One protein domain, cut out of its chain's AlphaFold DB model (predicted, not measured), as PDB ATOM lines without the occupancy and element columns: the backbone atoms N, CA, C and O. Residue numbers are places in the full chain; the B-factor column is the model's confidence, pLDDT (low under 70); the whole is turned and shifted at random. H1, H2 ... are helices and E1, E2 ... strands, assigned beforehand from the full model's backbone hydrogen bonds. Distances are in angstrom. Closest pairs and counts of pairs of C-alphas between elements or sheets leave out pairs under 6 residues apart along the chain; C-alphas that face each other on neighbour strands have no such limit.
ATOM      1  N   MET A  20     139.519 142.964 132.537       75.12
ATOM      2  CA  MET A  20     140.290 142.561 133.699       75.12
ATOM      3  C   MET A  20     140.766 143.824 134.405       75.12
ATOM      4  O   MET A  20     141.459 144.655 133.823       75.12
ATOM      5  N   LYS A  21     140.362 143.960 135.662       86.00
ATOM      6  CA  LYS A  21     140.845 144.989 136.572       86.00
ATOM      7  C   LYS A  21     142.048 144.428 137.302       86.00
ATOM      8  O   LYS A  21     141.985 143.311 137.811       86.00
ATOM      9  N   ILE A  22     143.124 145.189 137.352       89.56
ATOM     10  CA  ILE A  22     144.334 144.792 138.059       89.56
ATOM     11  C   ILE A  22     144.426 145.616 139.335       89.56
ATOM     12  O   ILE A  22     144.273 146.832 139.294       89.56
ATOM     13  N   LEU A  23     144.651 144.957 140.465       93.12
ATOM     14  CA  LEU A  23     144.863 145.591 141.762       93.12
ATOM     15  C   LEU A  23     146.240 145.193 142.294       93.12
ATOM     16  O   LEU A  23     146.732 144.103 142.000       93.12
ATOM     17  N   LEU A  24     146.835 146.055 143.111       92.69
ATOM     18  CA  LEU A  24     148.030 145.733 143.888       92.69
ATOM     19  C   LEU A  24     147.620 145.404 145.318       92.69
ATOM     20  O   LEU A  24     146.851 146.160 145.914       92.69
ATOM     21  N   GLN A  25     148.129 144.293 145.844       93.44
ATOM     22  CA  GLN A  25     147.854 143.837 147.201       93.44
ATOM     23  C   GLN A  25     149.152 143.477 147.930       93.44
ATOM     24  O   GLN A  25     149.990 142.761 147.381       93.44
ATOM     25  N   SER A  26     149.285 143.915 149.180       90.38
ATOM     26  CA  SER A  26     150.358 143.498 150.084       90.38
ATOM     27  C   SER A  26     150.298 141.996 150.330       90.38
ATOM     28  O   SER A  26     149.235 141.454 150.647       90.38
ATOM     29  N   LYS A  27     151.433 141.301 150.192       86.75
ATOM     30  CA  LYS A  27     151.506 139.875 150.545       86.75
ATOM     31  C   LYS A  27     151.376 139.654 152.050       86.75
ATOM     32  O   LYS A  27     150.823 138.633 152.452       86.75
ATOM     33  N   GLU A  28     151.869 140.598 152.848       88.44
ATOM     34  CA  GLU A  28     151.899 140.510 154.309       88.44
ATOM     35  C   GLU A  28     150.525 140.813 154.913       88.44
ATOM     36  O   GLU A  28     149.931 139.958 155.565       88.44
ATOM     37  N   THR A  29     149.982 142.005 154.645       90.06
ATOM     38  CA  THR A  29     148.748 142.474 155.302       90.06
ATOM     39  C   THR A  29     147.482 142.142 154.527       90.06
ATOM     40  O   THR A  29     146.387 142.238 155.072       90.06
ATOM     41  N   ARG A  30     147.610 141.746 153.251       90.94
ATOM     42  CA  ARG A  30     146.490 141.592 152.305       90.94
ATOM     43  C   ARG A  30     145.729 142.892 152.016       90.94
ATOM     44  O   ARG A  30     144.668 142.835 151.394       90.94
ATOM     45  N   ASP A  31     146.275 144.052 152.370       93.62
ATOM     46  CA  ASP A  31     145.687 145.339 151.998       93.62
ATOM     47  C   ASP A  31     145.968 145.695 150.542       93.62
ATOM     48  O   ASP A  31     146.980 145.303 149.964       93.62
ATOM     49  N   TYR A  32     145.075 146.480 149.958       94.12
ATOM     50  CA  TYR A  32     145.189 147.020 148.614       94.12
ATOM     51  C   TYR A  32     145.707 148.454 148.631       94.12
ATOM     52  O   TYR A  32     145.423 149.212 149.558       94.12
ATOM     53  N   VAL A  33     146.402 148.856 147.570       93.00
ATOM     54  CA  VAL A  33     146.821 150.255 147.396       93.00
ATOM     55  C   VAL A  33     145.619 151.124 147.024       93.00
ATOM     56  O   VAL A  33     144.873 150.789 146.106       93.00
ATOM     57  N   GLU A  34     145.445 152.261 147.690       93.31
ATOM     58  CA  GLU A  34     144.488 153.308 147.324       93.31
ATOM     59  C   GLU A  34     145.043 154.256 146.241       93.31
ATOM     60  O   GLU A  34     146.258 154.405 146.092       93.31
ATOM     61  N   PRO A  35     144.177 154.976 145.501       86.50
ATOM     62  CA  PRO A  35     144.609 155.954 144.500       86.50
ATOM     63  C   PRO A  35     145.577 157.022 145.024       86.50
ATOM     64  O   PRO A  35     146.469 157.436 144.287       86.50
ATOM     65  N   GLY A  36     145.420 157.434 146.287       83.00
ATOM     66  CA  GLY A  36     146.273 158.424 146.954       83.00
ATOM     67  C   GLY A  36     147.579 157.873 147.538       83.00
ATOM     68  O   GLY A  36     148.280 158.616 148.214       83.00
ATOM     69  N   GLY A  37     147.901 156.590 147.324       78.88
ATOM     70  CA  GLY A  37     149.118 155.949 147.845       78.88
ATOM     71  C   GLY A  37     148.999 155.369 149.261       78.88
ATOM     72  O   GLY A  37     149.977 154.834 149.775       78.88
ATOM     73  N   GLY A  38     147.822 155.452 149.889       89.38
ATOM     74  CA  GLY A  38     147.512 154.763 151.146       89.38
ATOM     75  C   GLY A  38     147.198 153.273 150.960       89.38
ATOM     76  O   GLY A  38     147.178 152.766 149.838       89.38
ATOM     77  N   TRP A  39     146.905 152.583 152.065       92.69
ATOM     78  CA  TRP A  39     146.520 151.166 152.086       92.69
ATOM     79  C   TRP A  39     145.092 150.988 152.590       92.69
ATOM     80  O   TRP A  39     144.629 151.728 153.458       92.69
ATOM     81  N   THR A  40     144.388 149.991 152.060       93.94
ATOM     82  CA  THR A  40     143.003 149.708 152.433       93.94
ATOM     83  C   THR A  40     142.682 148.227 152.349       93.94
ATOM     84  O   THR A  40     142.946 147.568 151.348       93.94
ATOM     85  N   TRP A  41     141.993 147.704 153.357       94.38
ATOM     86  CA  TRP A  41     141.452 146.344 153.312       94.38
ATOM     87  C   TRP A  41     140.248 146.227 152.358       94.38
ATOM     88  O   TRP A  41     139.826 145.132 151.983       94.38
ATOM     89  N   LYS A  42     139.658 147.361 151.945       92.44
ATOM     90  CA  LYS A  42     138.465 147.400 151.089       92.44
ATOM     91  C   LYS A  42     138.848 147.379 149.615       92.44
ATOM     92  O   LYS A  42     139.137 148.419 149.030       92.44
ATOM     93  N   GLN A  43     138.689 146.226 148.971       89.38
ATOM     94  CA  GLN A  43     138.948 146.061 147.535       89.38
ATOM     95  C   GLN A  43     138.231 147.101 146.649       89.38
ATOM     96  O   GLN A  43     138.799 147.579 145.675       89.38
ATOM     97  N   GLY A  44     137.002 147.509 146.993       89.31
ATOM     98  CA  GLY A  44     136.249 148.517 146.230       89.31
ATOM     99  C   GLY A  44     136.825 149.940 146.278       89.31
ATOM    100  O   GLY A  44     136.383 150.794 145.515       89.31
ATOM    101  N   ARG A  45     137.791 150.202 147.167       91.62
ATOM    102  CA  ARG A  45     138.537 151.468 147.261       91.62
ATOM    103  C   ARG A  45     139.953 151.365 146.696       91.62
ATOM    104  O   ARG A  45     140.659 152.368 146.646       91.62
ATOM    105  N   ALA A  46     140.356 150.171 146.268       93.50
ATOM    106  CA  ALA A  46     141.658 149.945 145.677       93.50
ATOM    107  C   ALA A  46     141.805 150.723 144.364       93.50
ATOM    108  O   ALA A  46     140.861 150.866 143.580       93.50
ATOM    109  N   ARG A  47     143.026 151.181 144.098       93.31
ATOM    110  CA  ARG A  47     143.417 151.705 142.800       93.31
ATOM    111  C   ARG A  47     143.318 150.587 141.767       93.31
ATOM    112  O   ARG A  47     143.895 149.513 141.934       93.31
ATOM    113  N   VAL A  48     142.584 150.864 140.695       92.69
ATOM    114  CA  VAL A  48     142.434 149.952 139.562       92.69
ATOM    115  C   VAL A  48     143.451 150.319 138.496       92.69
ATOM    116  O   VAL A  48     143.471 151.451 138.022       92.69
ATOM    117  N   PHE A  49     144.250 149.340 138.100       90.38
ATOM    118  CA  PHE A  49     145.172 149.414 136.981       90.38
ATOM    119  C   PHE A  49     144.571 148.711 135.770       90.38
ATOM    120  O   PHE A  49     143.881 147.690 135.882       90.38
ATOM    121  N   THR A  50     144.845 149.268 134.597       85.62
ATOM    122  CA  THR A  50     144.382 148.721 133.316       85.62
ATOM    123  C   THR A  50     145.304 147.626 132.793       85.62
ATOM    124  O   THR A  50     144.859 146.716 132.095       85.62
ATOM    125  N   THR A  51     146.592 147.697 133.134       84.94
ATOM    126  CA  THR A  51     147.622 146.752 132.695       84.94
ATOM    127  C   THR A  51     148.586 146.422 133.830       84.94
ATOM    128  O   THR A  51     148.768 147.206 134.761       84.94
ATOM    129  N   GLY A  52     149.242 145.261 133.742       84.31
ATOM    130  CA  GLY A  52     150.281 144.885 134.704       84.31
ATOM    131  C   GLY A  52     151.484 145.828 134.654       84.31
ATOM    132  O   GLY A  52     152.091 146.088 135.685       84.31
ATOM    133  N   LEU A  53     151.791 146.396 133.480       86.31
ATOM    134  CA  LEU A  53     152.868 147.374 133.320       86.31
ATOM    135  C   LEU A  53     152.591 148.660 134.103       86.31
ATOM    136  O   LEU A  53     153.470 149.140 134.807       86.31
ATOM    137  N   GLU A  54     151.365 149.180 134.029       89.75
ATOM    138  CA  GLU A  54     150.946 150.357 134.800       89.75
ATOM    139  C   GLU A  54     151.083 150.112 136.312       89.75
ATOM    140  O   GLU A  54     151.608 150.955 137.037       89.75
ATOM    141  N   ALA A  55     150.671 148.929 136.774       89.88
ATOM    142  CA  ALA A  55     150.806 148.529 138.170       89.88
ATOM    143  C   ALA A  55     152.280 148.418 138.602       89.88
ATOM    144  O   ALA A  55     152.642 148.885 139.678       89.88
ATOM    145  N   MET A  56     153.147 147.850 137.757       87.88
ATOM    146  CA  MET A  56     154.584 147.749 138.041       87.88
ATOM    147  C   MET A  56     155.266 149.120 138.099       87.88
ATOM    148  O   MET A  56     156.043 149.359 139.019       87.88
ATOM    149  N   LEU A  57     154.967 150.023 137.159       88.75
ATOM    150  CA  LEU A  57     155.509 151.387 137.171       88.75
ATOM    151  C   LEU A  57     155.100 152.132 138.442       88.75
ATOM    152  O   LEU A  57     155.945 152.717 139.107       88.75
ATOM    153  N   PHE A  58     153.835 152.007 138.844       88.94
ATOM    154  CA  PHE A  58     153.359 152.578 140.100       88.94
ATOM    155  C   PHE A  58     154.119 152.031 141.321       88.94
ATOM    156  O   PHE A  58     154.491 152.805 142.203       88.94
ATOM    157  N   CYS A  59     154.395 150.722 141.376       87.56
ATOM    158  CA  CYS A  59     155.213 150.156 142.453       87.56
ATOM    159  C   CYS A  59     156.619 150.766 142.492       87.56
ATOM    160  O   CYS A  59     157.116 151.071 143.575       87.56
ATOM    161  N   LEU A  60     157.251 150.955 141.330       86.38
ATOM    162  CA  LEU A  60     158.589 151.543 141.236       86.38
ATOM    163  C   LEU A  60     158.597 153.003 141.703       86.38
ATOM    164  O   LEU A  60     159.435 153.370 142.527       86.38
ATOM    165  N   ASP A  61     157.636 153.803 141.242       88.94
ATOM    166  CA  ASP A  61     157.535 155.230 141.572       88.94
ATOM    167  C   ASP A  61     157.282 155.462 143.067       88.94
ATOM    168  O   ASP A  61     157.826 156.392 143.666       88.94
ATOM    169  N   HIS A  62     156.498 154.584 143.696       85.50
ATOM    170  CA  HIS A  62     156.154 154.676 145.116       85.50
ATOM    171  C   HIS A  62     157.022 153.807 146.034       85.50
ATOM    172  O   HIS A  62     156.765 153.763 147.236       85.50
ATOM    173  N   ARG A  63     158.061 153.147 145.498       85.50
ATOM    174  CA  ARG A  63     158.961 152.238 146.238       85.50
ATOM    175  C   ARG A  63     158.207 151.165 147.031       85.50
ATOM    176  O   ARG A  63     158.537 150.867 148.177       85.50
ATOM    177  N   ILE A  64     157.170 150.610 146.418       83.12
ATOM    178  CA  ILE A  64     156.340 149.565 147.008       83.12
ATOM    179  C   ILE A  64     156.943 148.204 146.644       83.12
ATOM    180  O   ILE A  64     157.024 147.850 145.466       83.12
ATOM    181  N   CYS A  65     157.325 147.432 147.661       82.62
ATOM    182  CA  CYS A  65     157.901 146.089 147.536       82.62
ATOM    183  C   CYS A  65     156.942 145.018 148.082       82.62
ATOM    184  O   CYS A  65     155.939 145.346 148.705       82.62
ATOM    185  N   ASP A  66     157.235 143.737 147.829       81.44
ATOM    186  CA  ASP A  66     156.506 142.583 148.386       81.44
ATOM    187  C   ASP A  66     154.996 142.557 148.124       81.44
ATOM    188  O   ASP A  66     154.164 142.205 148.965       81.44
ATOM    189  N   MET A  67     154.650 142.864 146.877       84.50
ATOM    190  CA  MET A  67     153.273 142.900 146.406       84.50
ATOM    191  C   MET A  67     152.916 141.688 145.558       84.50
ATOM    192  O   MET A  67     153.761 141.070 144.897       84.50
ATOM    193  N   GLN A  68     151.623 141.385 145.546       87.69
ATOM    194  CA  GLN A  68     151.004 140.517 144.562       87.69
ATOM    195  C   GLN A  68     150.021 141.299 143.693       87.69
ATOM    196  O   GLN A  68     149.251 142.141 144.163       87.69
ATOM    197  N   ILE A  69     150.054 140.999 142.400       87.62
ATOM    198  CA  ILE A  69     149.083 141.502 141.434       87.62
ATOM    199  C   ILE A  69     147.817 140.655 141.551       87.62
ATOM    200  O   ILE A  69     147.906 139.436 141.462       87.62
ATOM    201  N   VAL A  70     146.658 141.289 141.724       87.69
ATOM    202  CA  VAL A  70     145.349 140.625 141.783       87.69
ATOM    203  C   VAL A  70     144.538 140.999 140.549       87.69
ATOM    204  O   VAL A  70     144.104 142.141 140.396       87.69
ATOM    205  N   CYS A  71     144.303 140.022 139.675       83.12
ATOM    206  CA  CYS A  71     143.426 140.177 138.515       83.12
ATOM    207  C   CYS A  71     141.969 139.882 138.895       83.12
ATOM    208  O   CYS A  71     141.660 138.808 139.410       83.12
ATOM    209  N   VAL A  72     141.066 140.817 138.611       80.69
ATOM    210  CA  VAL A  72     139.626 140.714 138.875       80.69
ATOM    211  C   VAL A  72     138.885 140.795 137.546       80.69
ATOM    212  O   VAL A  72     138.951 141.810 136.852       80.69
ATOM    213  N   SER A  73     138.170 139.733 137.178       72.75
ATOM    214  CA  SER A  73     137.310 139.697 135.991       72.75
ATOM    215  C   SER A  73     135.843 139.573 136.399       72.75
ATOM    216  O   SER A  73     135.511 138.880 137.358       72.75
ATOM    217  N   HIS A  74     134.964 140.244 135.650       64.50
ATOM    218  CA  HIS A  74     133.513 140.184 135.847       64.50
ATOM    219  C   HIS A  74     132.905 138.812 135.495       64.50
ATOM    220  O   HIS A  74     131.830 138.495 135.992       64.50
ATOM    221  N   GLU A  75     133.581 137.997 134.676       55.84
ATOM    222  CA  GLU A  75     133.064 136.696 134.199       55.84
ATOM    223  C   GLU A  75     133.845 135.489 134.734       55.84
ATOM    224  O   GLU A  75     133.365 134.360 134.695       55.84
ATOM    225  N   LEU A  76     135.038 135.715 135.281       50.19
ATOM    226  CA  LEU A  76     135.816 134.701 135.976       50.19
ATOM    227  C   LEU A  76     136.387 135.336 137.237       50.19
ATOM    228  O   LEU A  76     137.376 136.062 137.176       50.19
ATOM    229  N   ALA A  77     135.808 135.020 138.391       48.16
ATOM    230  CA  ALA A  77     136.423 135.281 139.689       48.16
ATOM    231  C   ALA A  77     137.649 134.363 139.892       48.16
ATOM    232  O   ALA A  77     137.688 133.531 140.791       48.16
ATOM    233  N   LYS A  78     138.638 134.452 138.998       52.22
ATOM    234  CA  LYS A  78     139.935 133.790 139.113       52.22
ATOM    235  C   LYS A  78     140.981 134.858 139.387       52.22
ATOM    236  O   LYS A  78     141.342 135.620 138.496       52.22
ATOM    237  N   SER A  79     141.458 134.897 140.626       55.41
ATOM    238  CA  SER A  79     142.620 135.684 141.021       55.41
ATOM    239  C   SER A  79     143.891 134.917 140.663       55.41
ATOM    240  O   SER A  79     144.125 133.828 141.190       55.41
ATOM    241  N   PHE A  80     144.715 135.476 139.785       55.00
ATOM    242  CA  PHE A  80     146.087 135.015 139.575       55.00
ATOM    243  C   PHE A  80     147.007 135.924 140.378       55.00
ATOM    244  O   PHE A  80     146.856 137.136 140.273       55.00
ATOM    245  N   ASN A  81     147.919 135.350 141.165       55.09
ATOM    246  CA  ASN A  81     148.895 136.104 141.948       55.09
ATOM    247  C   ASN A  81     150.248 136.050 141.240       55.09
ATOM    248  O   ASN A  81     150.802 134.967 141.055       55.09
ATOM    249  N   ILE A  82     150.778 137.211 140.859       62.47
ATOM    250  CA  ILE A  82     152.160 137.343 140.385       62.47
ATOM    251  C   ILE A  82     152.929 138.081 141.473       62.47
ATOM    252  O   ILE A  82     152.596 139.219 141.805       62.47
ATOM    253  N   SER A  83     153.922 137.412 142.051       57.41
ATOM    254  CA  SER A  83     154.820 137.985 143.045       57.41
ATOM    255  C   SER A  83     155.902 138.812 142.363       57.41
ATOM    256  O   SER A  83     156.683 138.266 141.585       57.41
ATOM    257  N   VAL A  84     155.980 140.097 142.699       59.06
ATOM    258  CA  VAL A  84     157.153 140.921 142.385       59.06
ATOM    259  C   VAL A  84     158.110 140.824 143.572       59.06
ATOM    260  O   VAL A  84     157.677 140.970 144.717       59.06
ATOM    261  N   THR A  85     159.376 140.521 143.300       62.59
ATOM    262  CA  THR A  85     160.449 140.412 144.299       62.59
ATOM    263  C   THR A  85     161.602 141.292 143.833       62.59
ATOM    264  O   THR A  85     161.951 141.253 142.652       62.59
TER     265      THR A  85
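AT A GLANCE: This is residues 20 to 85 of the 91 residues of an uncharacterized protein of Verrucomicrobia bacterium (UniProt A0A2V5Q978). There is little regular structure here: a small antiparallel sheet, E1 - E2 - E3, has helix H1 over one face, in two layers, and a long loop, residues 27 to 51, joins E1 to H1. The 66 printed residues include three named strands and one named helix, in the order E1, H1, E2, E3; the class is mixed, with only 25 residues in named elements. It is compact, radius of gyration of the C-alphas 10.8 A, spanning 32 by 21 by 20 A.

HOW THE PARTS SIT: Start at edge strand E1, residues 21 to 26; its antiparallel neighbour is inner strand E2, residues 67 to 72, with N 23 and O 70 within hydrogen-bond range at 2.9 A. E2 forms a hairpin with edge strand E3, residues 81 to 83, where N 69 and O 82 are 3.2 A apart. H1, residues 52 to 61, is on the sheet at a height of 9.2 A; its closest C-alphas to E1 are Gly 52 and Ile 22, 6.8 A. In H1 every O i to N i+4 pair is within hydrogen-bond range.

IN THESE COORDINATES: Find C-alpha 21 at (140.845, 144.989, 136.572); from there E1 runs 16.6 A. H1 runs 14.4 A, E2 15.7 A, and E3 6.3 A to C-alpha 83 at (154.820, 137.985, 143.045).

THE WHOLE: The C-alphas farthest apart, Arg 63 and Glu 75, are 32.5 A apart. The printed part has no cut, the link E1 to H1 is long, and pLDDT is under 70 at residues 74 to 85.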